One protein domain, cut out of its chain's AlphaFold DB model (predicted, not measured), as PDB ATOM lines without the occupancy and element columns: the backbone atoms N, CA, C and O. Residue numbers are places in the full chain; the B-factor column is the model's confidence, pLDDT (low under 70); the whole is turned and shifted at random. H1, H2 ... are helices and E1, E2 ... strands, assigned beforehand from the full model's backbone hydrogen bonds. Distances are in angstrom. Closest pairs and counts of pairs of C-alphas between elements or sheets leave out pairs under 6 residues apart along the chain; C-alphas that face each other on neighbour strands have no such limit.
ATOM      1  N   LYS A  26     193.414 178.467 172.231       87.44
ATOM      2  CA  LYS A  26     192.728 179.681 171.786       87.44
ATOM      3  C   LYS A  26     193.564 180.893 172.188       87.44
ATOM      4  O   LYS A  26     193.807 181.086 173.372       87.44
ATOM      5  N   VAL A  27     193.962 181.703 171.213       88.69
ATOM      6  CA  VAL A  27     194.760 182.919 171.421       88.69
ATOM      7  C   VAL A  27     194.018 184.102 170.815       88.69
ATOM      8  O   VAL A  27     193.405 183.982 169.752       88.69
ATOM      9  N   ILE A  28     194.017 185.231 171.511       90.00
ATOM     10  CA  ILE A  28     193.446 186.482 171.016       90.00
ATOM     11  C   ILE A  28     194.599 187.294 170.436       90.00
ATOM     12  O   ILE A  28     195.547 187.579 171.153       90.00
ATOM     13  N   LEU A  29     194.517 187.630 169.149       89.50
ATOM     14  CA  LEU A  29     195.569 188.352 168.434       89.50
ATOM     15  C   LEU A  29     195.011 189.648 167.848       89.50
ATOM     16  O   LEU A  29     193.946 189.643 167.215       89.50
ATOM     17  N   THR A  30     195.728 190.752 168.044       88.94
ATOM     18  CA  THR A  30     195.473 192.024 167.352       88.94
ATOM     19  C   THR A  30     195.937 191.951 165.896       88.94
ATOM     20  O   THR A  30     196.458 190.932 165.445       88.94
ATOM     21  N   CYS A  31     195.694 192.992 165.097       87.38
ATOM     22  CA  CYS A  31     196.191 193.008 163.716       87.38
ATOM     23  C   CYS A  31     197.722 193.086 163.649       87.38
ATOM     24  O   CYS A  31     198.310 192.474 162.765       87.38
ATOM     25  N   GLU A  32     198.349 193.774 164.603       84.31
ATOM     26  CA  GLU A  32     199.807 193.859 164.733       84.31
ATOM     27  C   GLU A  32     200.391 192.483 165.053       84.31
ATOM     28  O   GLU A  32     201.229 191.980 164.308       84.31
ATOM     29  N   ASP A  33     199.859 191.813 166.082       87.88
ATOM     30  CA  ASP A  33     200.313 190.473 166.475       87.88
ATOM     31  C   ASP A  33     200.193 189.476 165.318       87.88
ATOM     32  O   ASP A  33     201.027 188.591 165.157       87.88
ATOM     33  N   ARG A  34     199.154 189.615 164.485       89.00
ATOM     34  CA  ARG A  34     198.967 188.779 163.294       89.00
ATOM     35  C   ARG A  34     200.068 188.991 162.261       89.00
ATOM     36  O   ARG A  34     200.495 188.013 161.660       89.00
ATOM     37  N   ILE A  35     200.518 190.226 162.051       86.12
ATOM     38  CA  ILE A  35     201.607 190.527 161.113       86.12
ATOM     39  C   ILE A  35     202.916 189.947 161.632       86.12
ATOM     40  O   ILE A  35     203.546 189.172 160.919       86.12
ATOM     41  N   PHE A  36     203.258 190.208 162.896       87.12
ATOM     42  CA  PHE A  36     204.450 189.621 163.514       87.12
ATOM     43  C   PHE A  36     204.399 188.090 163.494       87.12
ATOM     44  O   PHE A  36     205.390 187.423 163.207       87.12
ATOM     45  N   LEU A  37     203.219 187.499 163.700       88.12
ATOM     46  CA  LEU A  37     203.053 186.054 163.621       88.12
ATOM     47  C   LEU A  37     203.340 185.521 162.211       88.12
ATOM     48  O   LEU A  37     203.884 184.429 162.093       88.12
ATOM     49  N   LEU A  38     203.004 186.263 161.149       86.25
ATOM     50  CA  LEU A  38     203.307 185.870 159.767       86.25
ATOM     51  C   LEU A  38     204.811 185.887 159.466       86.25
ATOM     52  O   LEU A  38     205.260 185.063 158.668       86.25
ATOM     53  N   GLU A  39     205.570 186.785 160.097       85.44
ATOM     54  CA  GLU A  39     207.032 186.865 159.959       85.44
ATOM     55  C   GLU A  39     207.751 185.704 160.650       85.44
ATOM     56  O   GLU A  39     208.795 185.251 160.197       85.44
ATOM     57  N   VAL A  40     207.174 185.201 161.740       86.62
ATOM     58  CA  VAL A  40     207.709 184.079 162.524       86.62
ATOM     59  C   VAL A  40     207.525 182.733 161.812       86.62
ATOM     60  O   VAL A  40     208.225 181.765 162.109       86.62
ATOM     61  N   LEU A  41     206.575 182.627 160.877       83.50
ATOM     62  CA  LEU A  41     206.284 181.356 160.212       83.50
ATOM     63  C   LEU A  41     207.441 180.937 159.288       83.50
ATOM     64  O   LEU A  41     207.691 181.615 158.288       83.50
ATOM     65  N   PRO A  42     208.087 179.780 159.537       78.81
ATOM     66  CA  PRO A  42     209.251 179.362 158.770       78.81
ATOM     67  C   PRO A  42     208.885 179.036 157.318       78.81
ATOM     68  O   PRO A  42     207.865 178.392 157.045       78.81
ATOM     69  N   ALA A  43     209.771 179.389 156.387       72.12
ATOM     70  CA  ALA A  43     209.767 178.800 155.054       72.12
ATOM     71  C   ALA A  43     210.163 177.319 155.190       72.12
ATOM     72  O   ALA A  43     211.270 177.001 155.618       72.12
ATOM     73  N   ARG A  44     209.231 176.397 154.922       73.12
ATOM     74  CA  ARG A  44     209.484 174.947 154.980       73.12
ATOM     75  C   ARG A  44     209.470 174.355 153.580       73.12
ATOM     76  O   ARG A  44     208.596 174.682 152.789       73.12
ATOM     77  N   GLU A  45     210.377 173.421 153.321       72.38
ATOM     78  CA  GLU A  45     210.522 172.767 152.011       72.38
ATOM     79  C   GLU A  45     209.521 171.619 151.793       72.38
ATOM     80  O   GLU A  45     209.225 171.231 150.667       72.38
ATOM     81  N   SER A  46     208.930 171.085 152.868       81.69
ATOM     82  CA  SER A  46     207.918 170.028 152.759       81.69
ATOM     83  C   SER A  46     206.597 170.569 152.204       81.69
ATOM     84  O   SER A  46     205.987 171.471 152.779       81.69
ATOM     85  N   HIS A  47     206.079 169.952 151.137       81.50
ATOM     86  CA  HIS A  47     204.806 170.335 150.513       81.50
ATOM     87  C   HIS A  47     203.603 170.289 151.480       81.50
ATOM     88  O   HIS A  47     202.716 171.144 151.415       81.50
ATOM     89  N   VAL A  48     203.576 169.336 152.421       79.38
ATOM     90  CA  VAL A  48     202.530 169.273 153.460       79.38
ATOM     91  C   VAL A  48     202.612 170.493 154.377       79.38
ATOM     92  O   VAL A  48     201.592 171.120 154.672       79.38
ATOM     93  N   ALA A  49     203.828 170.875 154.766       76.25
ATOM     94  CA  ALA A  49     204.058 172.064 155.570       76.25
ATOM     95  C   ALA A  49     203.695 173.345 154.806       76.25
ATOM     96  O   ALA A  49     203.035 174.206 155.376       76.25
ATOM     97  N   LEU A  50     204.022 173.445 153.513       84.12
ATOM     98  CA  LEU A  50     203.631 174.582 152.671       84.12
ATOM     99  C   LEU A  50     202.109 174.742 152.585       84.12
ATOM    100  O   LEU A  50     201.597 175.853 152.721       84.12
ATOM    101  N   ARG A  51     201.360 173.641 152.430       87.12
ATOM    102  CA  ARG A  51     199.887 173.682 152.447       87.12
ATOM    103  C   ARG A  51     199.340 174.147 153.790       87.12
ATOM    104  O   ARG A  51     198.375 174.910 153.815       87.12
ATOM    105  N   LEU A  52     199.929 173.695 154.894       83.06
ATOM    106  CA  LEU A  52     199.513 174.149 156.214       83.06
ATOM    107  C   LEU A  52     199.842 175.629 156.424       83.06
ATOM    108  O   LEU A  52     198.968 176.380 156.843       83.06
ATOM    109  N   MET A  53     201.056 176.060 156.076       84.50
ATOM    110  CA  MET A  53     201.466 177.460 156.162       84.50
ATOM    111  C   MET A  53     200.546 178.344 155.330       84.50
ATOM    112  O   MET A  53     200.100 179.374 155.817       84.50
ATOM    113  N   ARG A  54     200.178 177.917 154.118       89.75
ATOM    114  CA  ARG A  54     199.196 178.626 153.295       89.75
ATOM    115  C   ARG A  54     197.861 178.793 154.024       89.75
ATOM    116  O   ARG A  54     197.380 179.915 154.126       89.75
ATOM    117  N   LYS A  55     197.306 177.719 154.597       89.19
ATOM    118  CA  LYS A  55     196.055 177.780 155.375       89.19
ATOM    119  C   LYS A  55     196.170 178.683 156.606       89.19
ATOM    120  O   LYS A  55     195.237 179.420 156.914       89.19
ATOM    121  N   MET A  56     197.300 178.637 157.312       87.06
ATOM    122  CA  MET A  56     197.557 179.508 158.460       87.06
ATOM    123  C   MET A  56     197.634 180.972 158.035       87.06
ATOM    124  O   MET A  56     196.969 181.805 158.646       87.06
ATOM    125  N   ARG A  57     198.385 181.273 156.968       88.38
ATOM    126  CA  ARG A  57     198.502 182.620 156.403       88.38
ATOM    127  C   ARG A  57     197.130 183.132 155.983       88.38
ATOM    128  O   ARG A  57     196.716 184.156 156.491       88.38
ATOM    129  N   GLU A  58     196.366 182.374 155.197       89.81
ATOM    130  CA  GLU A  58     194.994 182.733 154.799       89.81
ATOM    131  C   GLU A  58     194.073 182.999 156.005       89.81
ATOM    132  O   GLU A  58     193.254 183.916 155.969       89.81
ATOM    133  N   ARG A  59     194.220 182.238 157.100       88.44
ATOM    134  CA  ARG A  59     193.431 182.429 158.328       88.44
ATOM    135  C   ARG A  59     193.821 183.693 159.098       88.44
ATOM    136  O   ARG A  59     192.951 184.321 159.699       88.44
ATOM    137  N   ILE A  60     195.115 184.003 159.145       88.00
ATOM    138  CA  ILE A  60     195.705 185.100 159.930       88.00
ATOM    139  C   ILE A  60     195.692 186.420 159.147       88.00
ATOM    140  O   ILE A  60     195.647 187.483 159.766       88.00
ATOM    141  N   SER A  61     195.681 186.349 157.813       86.19
ATOM    142  CA  SER A  61     195.680 187.493 156.905       86.19
ATOM    143  C   SER A  61     194.599 188.510 157.252       86.19
ATOM    144  O   SER A  61     193.482 188.178 157.662       86.19
ATOM    145  N   LEU A  62     194.955 189.778 157.069       86.31
ATOM    146  CA  LEU A  62     194.063 190.903 157.284       86.31
ATOM    147  C   LEU A  62     193.101 191.039 156.103       86.31
ATOM    148  O   LEU A  62     193.494 190.936 154.943       86.31
ATOM    149  N   SER A  63     191.833 191.289 156.409       86.62
ATOM    150  CA  SER A  63     190.844 191.665 155.397       86.62
ATOM    151  C   SER A  63     191.059 193.104 154.920       86.62
ATOM    152  O   SER A  63     191.576 193.943 155.659       86.62
ATOM    153  N   GLU A  64     190.586 193.436 153.716       84.56
ATOM    154  CA  GLU A  64     190.657 194.809 153.186       84.56
ATOM    155  C   GLU A  64     189.998 195.841 154.113       84.56
ATOM    156  O   GLU A  64     190.458 196.974 154.237       84.56
ATOM    157  N   ALA A  65     188.923 195.448 154.799       84.56
ATOM    158  CA  ALA A  65     188.248 196.298 155.772       84.56
ATOM    159  C   ALA A  65     189.112 196.562 157.016       84.56
ATOM    160  O   ALA A  65     189.092 197.674 157.541       84.56
ATOM    161  N   GLU A  66     189.869 195.565 157.485       82.38
ATOM    162  CA  GLU A  66     190.819 195.736 158.592       82.38
ATOM    163  C   GLU A  66     191.991 196.618 158.161       82.38
ATOM    164  O   GLU A  66     192.343 197.542 158.883       82.38
ATOM    165  N   ILE A  67     192.526 196.403 156.958       81.69
ATOM    166  CA  ILE A  67     193.584 197.235 156.369       81.69
ATOM    167  C   ILE A  67     193.165 198.713 156.334       81.69
ATOM    168  O   ILE A  67     193.886 199.570 156.842       81.69
ATOM    169  N   LYS A  68     191.958 199.007 155.834       83.19
ATOM    170  CA  LYS A  68     191.403 200.373 155.810       83.19
ATOM    171  C   LYS A  68     191.182 200.964 157.206       83.19
ATOM    172  O   LYS A  68     191.274 202.171 157.375       83.19
ATOM    173  N   GLN A  69     190.857 200.142 158.206       80.25
ATOM    174  CA  GLN A  69     190.630 200.614 159.580       80.25
ATOM    175  C   GLN A  69     191.914 201.006 160.301       80.25
ATOM    176  O   GLN A  69     191.882 201.870 161.179       80.25
ATOM    177  N   ILE A  70     193.003 200.324 159.973       76.31
ATOM    178  CA  ILE A  70     194.287 200.484 160.639       76.31
ATOM    179  C   ILE A  70     195.054 201.699 160.087       76.31
ATOM    180  O   ILE A  70     195.812 202.318 160.834       76.31
ATOM    181  N   ASP A  71     194.787 202.074 158.827       73.56
ATOM    182  CA  ASP A  71     195.309 203.283 158.169       73.56
ATOM    183  C   ASP A  71     196.843 203.355 158.305       73.56
ATOM    184  O   ASP A  71     197.395 204.275 158.912       73.56
ATOM    185  N   PHE A  72     197.528 202.303 157.837       71.44
ATOM    186  CA  PHE A  72     198.980 202.204 157.959       71.44
ATOM    187  C   PHE A  72     199.669 203.202 157.031       71.44
ATOM    188  O   PHE A  72     199.318 203.335 155.859       71.44
ATOM    189  N   GLN A  73     200.678 203.893 157.554       69.94
ATOM    190  CA  GLN A  73     201.548 204.727 156.737       69.94
ATOM    191  C   GLN A  73     202.728 203.883 156.261       69.94
ATOM    192  O   GLN A  73     203.479 203.325 157.062       69.94
ATOM    193  N   THR A  74     202.882 203.771 154.945       68.94
ATOM    194  CA  THR A  74     204.118 203.275 154.339       68.94
ATOM    195  C   THR A  74     205.109 204.421 154.229       68.94
ATOM    196  O   THR A  74     204.803 205.456 153.637       68.94
ATOM    197  N   SER A  75     206.301 204.222 154.777       69.69
ATOM    198  CA  SER A  75     207.463 205.049 154.478       69.69
ATOM    199  C   SER A  75     207.853 204.934 153.010       69.69
ATOM    200  O   SER A  75     207.495 203.977 152.321       69.69
ATOM    201  N   PHE A  76     208.647 205.902 152.558       59.59
ATOM    202  CA  PHE A  76     209.184 205.969 151.200       59.59
ATOM    203  C   PHE A  76     209.930 204.685 150.780       59.59
ATOM    204  O   PHE A  76     209.857 204.282 149.626       59.59
ATOM    205  N   ASP A  77     210.533 203.976 151.740       67.00
ATOM    206  CA  ASP A  77     211.243 202.703 151.532       67.00
ATOM    207  C   ASP A  77     210.324 201.463 151.462       67.00
ATOM    208  O   ASP A  77     210.790 200.326 151.532       67.00
ATOM    209  N   GLY A  78     209.001 201.647 151.409       64.62
ATOM    210  CA  GLY A  78     208.023 200.551 151.386       64.62
ATOM    211  C   GLY A  78     207.829 199.832 152.728       64.62
ATOM    212  O   GLY A  78     207.069 198.867 152.805       64.62
ATOM    213  N   ARG A  79     208.478 200.299 153.801       61.69
ATOM    214  CA  ARG A  79     208.295 199.786 155.170       61.69
ATOM    215  C   ARG A  79     207.115 200.469 155.856       61.69
ATOM    216  O   ARG A  79     206.907 201.667 155.684       61.69
ATOM    217  N   VAL A  80     206.358 199.731 156.662       65.69
ATOM    218  CA  VAL A  80     205.276 200.300 157.482       65.69
ATOM    219  C   VAL A  80     205.898 201.065 158.650       65.69
ATOM    220  O   VAL A  80     206.625 200.471 159.442       65.69
ATOM    221  N   SER A  81     205.649 202.373 158.750       59.31
ATOM    222  CA  SER A  81     206.283 203.254 159.747       59.31
ATOM    223  C   SER A  81     205.350 203.780 160.829       59.31
ATOM    224  O   SER A  81     205.818 204.370 161.799       59.31
ATOM    225  N   GLY A  82     204.045 203.535 160.718       63.53
ATOM    226  CA  GLY A  82     203.102 203.966 161.740       63.53
ATOM    227  C   GLY A  82     201.743 203.290 161.644       63.53
ATOM    228  O   GLY A  82     201.220 203.046 160.554       63.53
ATOM    229  N   TRP A  83     201.169 203.036 162.820       70.31
ATOM    230  CA  TRP A  83     199.817 202.530 163.023       70.31
ATOM    231  C   TRP A  83     198.967 203.654 163.606       70.31
ATOM    232  O   TRP A  83     199.269 204.173 164.680       70.31
ATOM    233  N   LYS A  84     197.893 204.051 162.920       73.12
ATOM    234  CA  LYS A  84     197.046 205.151 163.402       73.12
ATOM    235  C   LYS A  84     196.067 204.694 164.480       73.12
ATOM    236  O   LYS A  84     195.615 205.498 165.294       73.12
ATOM    237  N   ARG A  85     195.693 203.409 164.458       75.50
ATOM    238  CA  ARG A  85     194.771 202.785 165.415       75.50
ATOM    239  C   ARG A  85     195.178 201.340 165.702       75.50
ATOM    240  O   ARG A  85     195.476 200.618 164.750       75.50
ATOM    241  N   PRO A  86     195.092 200.886 166.967       68.44
ATOM    242  CA  PRO A  86     195.288 199.481 167.287       68.44
ATOM    243  C   PRO A  86     194.194 198.647 166.612       68.44
ATOM    244  O   PRO A  86     192.996 198.940 166.711       68.44
ATOM    245  N   GLY A  87     194.609 197.616 165.879       74.62
ATOM    246  CA  GLY A  87     193.696 196.757 165.132       74.62
ATOM    247  C   GLY A  87     192.773 195.931 166.035       74.62
ATOM    248  O   GLY A  87     193.104 195.611 167.176       74.62
ATOM    249  N   LYS A  88     191.604 195.533 165.517       81.62
ATOM    250  CA  LYS A  88     190.652 194.716 166.285       81.62
ATOM    251  C   LYS A  88     191.263 193.366 166.668       81.62
ATOM    252  O   LYS A  88     191.776 192.630 165.822       81.62
ATOM    253  N   ALA A  89     191.136 193.026 167.945       86.25
ATOM    254  CA  ALA A  89     191.531 191.731 168.470       86.25
ATOM    255  C   ALA A  89     190.558 190.636 168.005       86.25
ATOM    256  O   ALA A  89     189.337 190.776 168.124       86.25
ATOM    257  N   LYS A  90     191.093 189.533 167.480       88.69
ATOM    258  CA  LYS A  90     190.316 188.385 167.001       88.69
ATOM    259  C   LYS A  90     190.829 187.102 167.646       88.69
ATOM    260  O   LYS A  90     192.027 186.903 167.810       88.69
ATOM    261  N   GLY A  91     189.900 186.234 168.042       88.69
ATOM    262  CA  GLY A  91     190.223 184.935 168.627       88.69
ATOM    263  C   GLY A  91     190.534 183.900 167.550       88.69
ATOM    264  O   GLY A  91     189.696 183.647 166.684       88.69
ATOM    265  N   PHE A  92     191.695 183.268 167.651       89.69
ATOM    266  CA  PHE A  92     192.149 182.188 166.782       89.69
ATOM    267  C   PHE A  92     192.340 180.908 167.588       89.69
ATOM    268  O   PHE A  92     192.681 180.947 168.767       89.69
ATOM    269  N   THR A  93     192.106 179.767 166.951       90.62
ATOM    270  CA  THR A  93     192.358 178.445 167.530       90.62
ATOM    271  C   THR A  93     193.461 177.773 166.745       90.62
ATOM    272  O   THR A  93     193.307 177.588 165.538       90.62
ATOM    273  N   PHE A  94     194.538 177.407 167.428       89.50
ATOM    274  CA  PHE A  94     195.684 176.748 166.822       89.50
ATOM    275  C   PHE A  94     195.701 175.265 167.170       89.50
ATOM    276  O   PHE A  94     195.389 174.901 168.305       89.50
ATOM    277  N   SER A  95     196.045 174.425 166.196       89.25
ATOM    278  CA  SER A  95     196.271 172.995 166.437       89.25
ATOM    279  C   SER A  95     197.634 172.761 167.113       89.25
ATOM    280  O   SER A  95     198.506 173.628 167.018       89.25
ATOM    281  N   PRO A  96     197.864 171.603 167.762       86.75
ATOM    282  CA  PRO A  96     199.153 171.287 168.390       86.75
ATOM    283  C   PRO A  96     200.345 171.467 167.442       86.75
ATOM    284  O   PRO A  96     201.331 172.111 167.784       86.75
ATOM    285  N   PHE A  97     200.206 170.996 166.202       86.69
ATOM    286  CA  PHE A  97     201.246 171.114 165.184       86.69
ATOM    287  C   PHE A  97     201.495 172.573 164.754       86.69
ATOM    288  O   PHE A  97     202.634 172.982 164.517       86.69
ATOM    289  N   GLU A  98     200.433 173.384 164.654       87.62
ATOM    290  CA  GLU A  98     200.569 174.820 164.377       87.62
ATOM    291  C   GLU A  98     201.319 175.522 165.520       87.62
ATOM    292  O   GLU A  98     202.198 176.340 165.261       87.62
ATOM    293  N   LEU A  99     201.021 175.166 166.773       89.06
ATOM    294  CA  LEU A  99     201.686 175.716 167.956       89.06
ATOM    295  C   LEU A  99     203.172 175.364 167.998       89.06
ATOM    296  O   LEU A  99     203.990 176.248 168.227       89.06
ATOM    297  N   GLU A 100     203.535 174.107 167.744       88.19
ATOM    298  CA  GLU A 100     204.941 173.692 167.646       88.19
ATOM    299  C   GLU A 100     205.676 174.444 166.539       88.19
ATOM    300  O   GLU A 100     206.818 174.866 166.718       88.19
ATOM    301  N   THR A 101     205.011 174.669 165.404       88.00
ATOM    302  CA  THR A 101     205.610 175.414 164.296       88.00
ATOM    303  C   THR A 101     205.853 176.876 164.664       88.00
ATOM    304  O   THR A 101     206.926 177.394 164.363       88.00
ATOM    305  N   ILE A 102     204.900 177.523 165.343       89.31
ATOM    306  CA  ILE A 102     205.044 178.906 165.824       89.31
ATOM    307  C   ILE A 102     206.158 178.994 166.871       89.31
ATOM    308  O   ILE A 102     207.039 179.838 166.749       89.31
ATOM    309  N   LYS A 103     206.173 178.088 167.858       90.50
ATOM    310  CA  LYS A 103     207.230 178.018 168.878       90.50
ATOM    311  C   LYS A 103     208.612 177.829 168.253       90.50
ATOM    312  O   LYS A 103     209.558 178.498 168.652       90.50
ATOM    313  N   GLY A 104     208.727 176.937 167.269       88.44
ATOM    314  CA  GLY A 104     209.974 176.710 166.542       88.44
ATOM    315  C   GLY A 104     210.421 177.928 165.732       88.44
ATOM    316  O   GLY A 104     211.610 178.214 165.687       88.44
ATOM    317  N   GLY A 105     209.484 178.660 165.122       88.38
ATOM    318  CA  GLY A 105     209.776 179.915 164.424       88.38
ATOM    319  C   GLY A 105     210.264 181.016 165.365       88.38
ATOM    320  O   GLY A 105     211.250 181.681 165.065       88.38
ATOM    321  N   LEU A 106     209.620 181.160 166.529       88.50
ATOM    322  CA  LEU A 106     210.017 182.137 167.545       88.50
ATOM    323  C   LEU A 106     211.424 181.849 168.072       88.50
ATOM    324  O   LEU A 106     212.236 182.763 168.125       88.50
ATOM    325  N   LYS A 107     211.729 180.583 168.393       89.62
ATOM    326  CA  LYS A 107     213.072 180.170 168.831       89.62
ATOM    327  C   LYS A 107     214.142 180.476 167.787       89.62
ATOM    328  O   LYS A 107     215.167 181.038 168.126       89.62
ATOM    329  N   LYS A 108     213.876 180.188 166.509       89.00
ATOM    330  CA  LYS A 108     214.825 180.507 165.431       89.00
ATOM    331  C   LYS A 108     215.095 182.004 165.308       89.00
ATOM    332  O   LYS A 108     216.243 182.392 165.158       89.00
ATOM    333  N   LYS A 109     214.057 182.844 165.401       85.75
ATOM    334  CA  LYS A 109     214.244 184.303 165.402       85.75
ATOM    335  C   LYS A 109     215.036 184.793 166.618       85.75
ATOM    336  O   LYS A 109     215.751 185.783 166.499       85.75
ATOM    337  N   ASP A 110     214.909 184.116 167.760       88.19
ATOM    338  CA  ASP A 110     215.695 184.392 168.972       88.19
ATOM    339  C   ASP A 110     217.166 184.039 168.769       88.19
ATOM    340  O   ASP A 110     218.041 184.877 168.993       88.19
ATOM    341  N   ASP A 111     217.428 182.862 168.198       90.12
ATOM    342  CA  ASP A 111     218.772 182.432 167.811       90.12
ATOM    343  C   ASP A 111     219.416 183.411 166.802       90.12
ATOM    344  O   ASP A 111     220.609 183.709 166.882       90.12
ATOM    345  N   GLU A 112     218.618 183.958 165.878       89.06
ATOM    346  CA  GLU A 112     219.028 184.956 164.876       89.06
ATOM    347  C   GLU A 112     219.109 186.396 165.427       89.06
ATOM    348  O   GLU A 112     219.596 187.289 164.731       89.06
ATOM    349  N   LYS A 113     218.680 186.633 166.676       86.75
ATOM    350  CA  LYS A 113     218.588 187.957 167.326       86.75
ATOM    351  C   LYS A 113     217.728 188.978 166.565       86.75
ATOM    352  O   LYS A 113     217.951 190.182 166.680       86.75
ATOM    353  N   ASP A 114     216.715 188.510 165.838       85.06
ATOM    354  CA  ASP A 114     215.768 189.335 165.069       85.06
ATOM    355  C   ASP A 114     214.410 189.506 165.793       85.06
ATOM    356  O   ASP A 114     213.352 189.724 165.188       85.06
ATOM    357  N   LEU A 115     214.397 189.386 167.129       83.19
ATOM    358  CA  LEU A 115     213.206 189.688 167.926       83.19
ATOM    359  C   LEU A 115     212.996 191.197 168.062       83.19
ATOM    360  O   LEU A 115     213.542 191.861 168.937       83.19
ATOM    361  N   ALA A 116     212.096 191.724 167.240       84.56
ATOM    362  CA  ALA A 116     211.425 192.990 167.522       84.56
ATOM    363  C   ALA A 116     210.486 192.907 168.750       84.56
ATOM    364  O   ALA A 116     209.985 191.835 169.094       84.56
ATOM    365  N   GLU A 117     210.146 194.059 169.340       82.88
ATOM    366  CA  GLU A 117     209.235 194.184 170.495       82.88
ATOM    367  C   GLU A 117     207.868 193.508 170.279       82.88
ATOM    368  O   GLU A 117     207.291 192.932 171.204       82.88
ATOM    369  N   GLY A 118     207.356 193.518 169.044       78.81
ATOM    370  CA  GLY A 118     206.108 192.839 168.683       78.81
ATOM    371  C   GLY A 118     206.158 191.318 168.865       78.81
ATOM    372  O   GLY A 118     205.143 190.692 169.173       78.81
ATOM    373  N   HIS A 119     207.344 190.715 168.751       85.12
ATOM    374  CA  HIS A 119     207.533 189.281 168.948       85.12
ATOM    375  C   HIS A 119     207.509 188.876 170.424       85.12
ATOM    376  O   HIS A 119     207.155 187.736 170.713       85.12
ATOM    377  N   LEU A 120     207.800 189.784 171.364       86.06
ATOM    378  CA  LEU A 120     207.751 189.486 172.804       86.06
ATOM    379  C   LEU A 120     206.325 189.167 173.268       86.06
ATOM    380  O   LEU A 120     206.098 188.185 173.968       86.06
ATOM    381  N   LYS A 121     205.333 189.927 172.789       87.44
ATOM    382  CA  LYS A 121     203.916 189.644 173.079       87.44
ATOM    383  C   LYS A 121     203.491 188.269 172.563       87.44
ATOM    384  O   LYS A 121     202.729 187.559 173.220       87.44
ATOM    385  N   LEU A 122     203.978 187.887 171.381       88.88
ATOM    386  CA  LEU A 122     203.745 186.553 170.830       88.88
ATOM    387  C   LEU A 122     204.463 185.485 171.654       88.88
ATOM    388  O   LEU A 122     203.891 184.426 171.900       88.88
ATOM    389  N   TRP A 123     205.684 185.764 172.102       89.56
ATOM    390  CA  TRP A 123     206.445 184.863 172.951       89.56
ATOM    391  C   TRP A 123     205.661 184.499 174.208       89.56
ATOM    392  O   TRP A 123     205.364 183.323 174.400       89.56
ATOM    393  N   ASP A 124     205.196 185.490 174.967       88.62
ATOM    394  CA  ASP A 124     204.379 185.272 176.168       88.62
ATOM    395  C   ASP A 124     203.057 184.545 175.859       88.62
ATOM    396  O   ASP A 124     202.563 183.727 176.638       88.62
ATOM    397  N   ALA A 125     202.461 184.810 174.694       86.94
ATOM    398  CA  ALA A 125     201.211 184.176 174.294       86.94
ATOM    399  C   ALA A 125     201.381 182.701 173.891       86.94
ATOM    400  O   ALA A 125     200.434 181.917 174.029       86.94
ATOM    401  N   PHE A 126     202.543 182.294 173.369       88.62
ATOM    402  CA  PHE A 126     202.757 180.964 172.785       88.62
ATOM    403  C   PHE A 126     203.698 180.067 173.594       88.62
ATOM    404  O   PHE A 126     203.444 178.858 173.641       88.62
ATOM    405  N   MET A 127     204.706 180.619 174.265       85.19
ATOM    406  CA  MET A 127     205.523 179.916 175.250       85.19
ATOM    407  C   MET A 127     204.812 179.996 176.603       85.19
ATOM    408  O   MET A 127     204.699 181.086 177.156       85.19
TER     409      MET A 127
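What this domain is: This is residues 26 to 127 of the 134 residues of an uncharacterized protein of marine sediment metagenome (UniProt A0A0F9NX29). Look for H1 in the middle of a small pack of crossed helices: H4 and H5 pack crosswise on it, and H2 folds back to reach it with residues 57 to 60. The antiparallel two-stranded ribbon E1 - E3 lies at one side, while H3 and E2 lie farthest out, away from H4 and H5. The printed part has 102 residues with five named helices and three named strands in the order E1 H1 H2 H3 E2 E3 H4 H5, mostly helix. It is compact, radius of gyration of the C-alphas 14.0 A, with spans of 35 by 28 by 26 A.

How they stand to each other: Start at E1, residues 26 to 29, antiparallel to E3, residues 90 to 94; N 27 and O 92 are 2.9 A apart, within hydrogen-bond range. H5, residues 117 to 126, touches the hub H1, residues 31 to 40, about perpendicular at 84 degrees; their closest C-alphas, Phe 36 and His 119, are 6.3 A apart. H4, residues 96 to 111, touches H1 with residues 102 to 109 alone, closest C-alphas Val 40 and Gly 105, 5.0 A. H4 and H5 form a helical hairpin, closest C-alphas Lys 103 and Phe 126, 6.6 A. H2, residues 47 to 60, and H1 form another, only just touching with 3 pairs of C-alphas within 8 A; the closest are Arg 34 and Ile 60, 6.0 A. H3, residues 64 to 70, touches no helix. E2, residues 80 to 82, pairs with no named strand, but residues 73 to 74 pair with it, antiparallel. Every O i to N i+4 pair is within hydrogen-bond range in H1, H2, H3 and H4; in H5, 4 of 6.

Where its parts are: Find C-alpha 26 at (192.728, 179.681, 171.786), where E1 begins. H4 runs 22.6 A from C-alpha 96 at (199.153, 171.287, 168.390), and H2 runs 19.7 A. H5 ends at C-alpha 126, (202.757, 180.964, 172.785).

The domain as a whole: The farthest C-alphas, Phe 76 and Pro 96, are 40.0 A apart. The printed part has no cut and no long link. Residues 73 to 82 and 86 are under pLDDT 70.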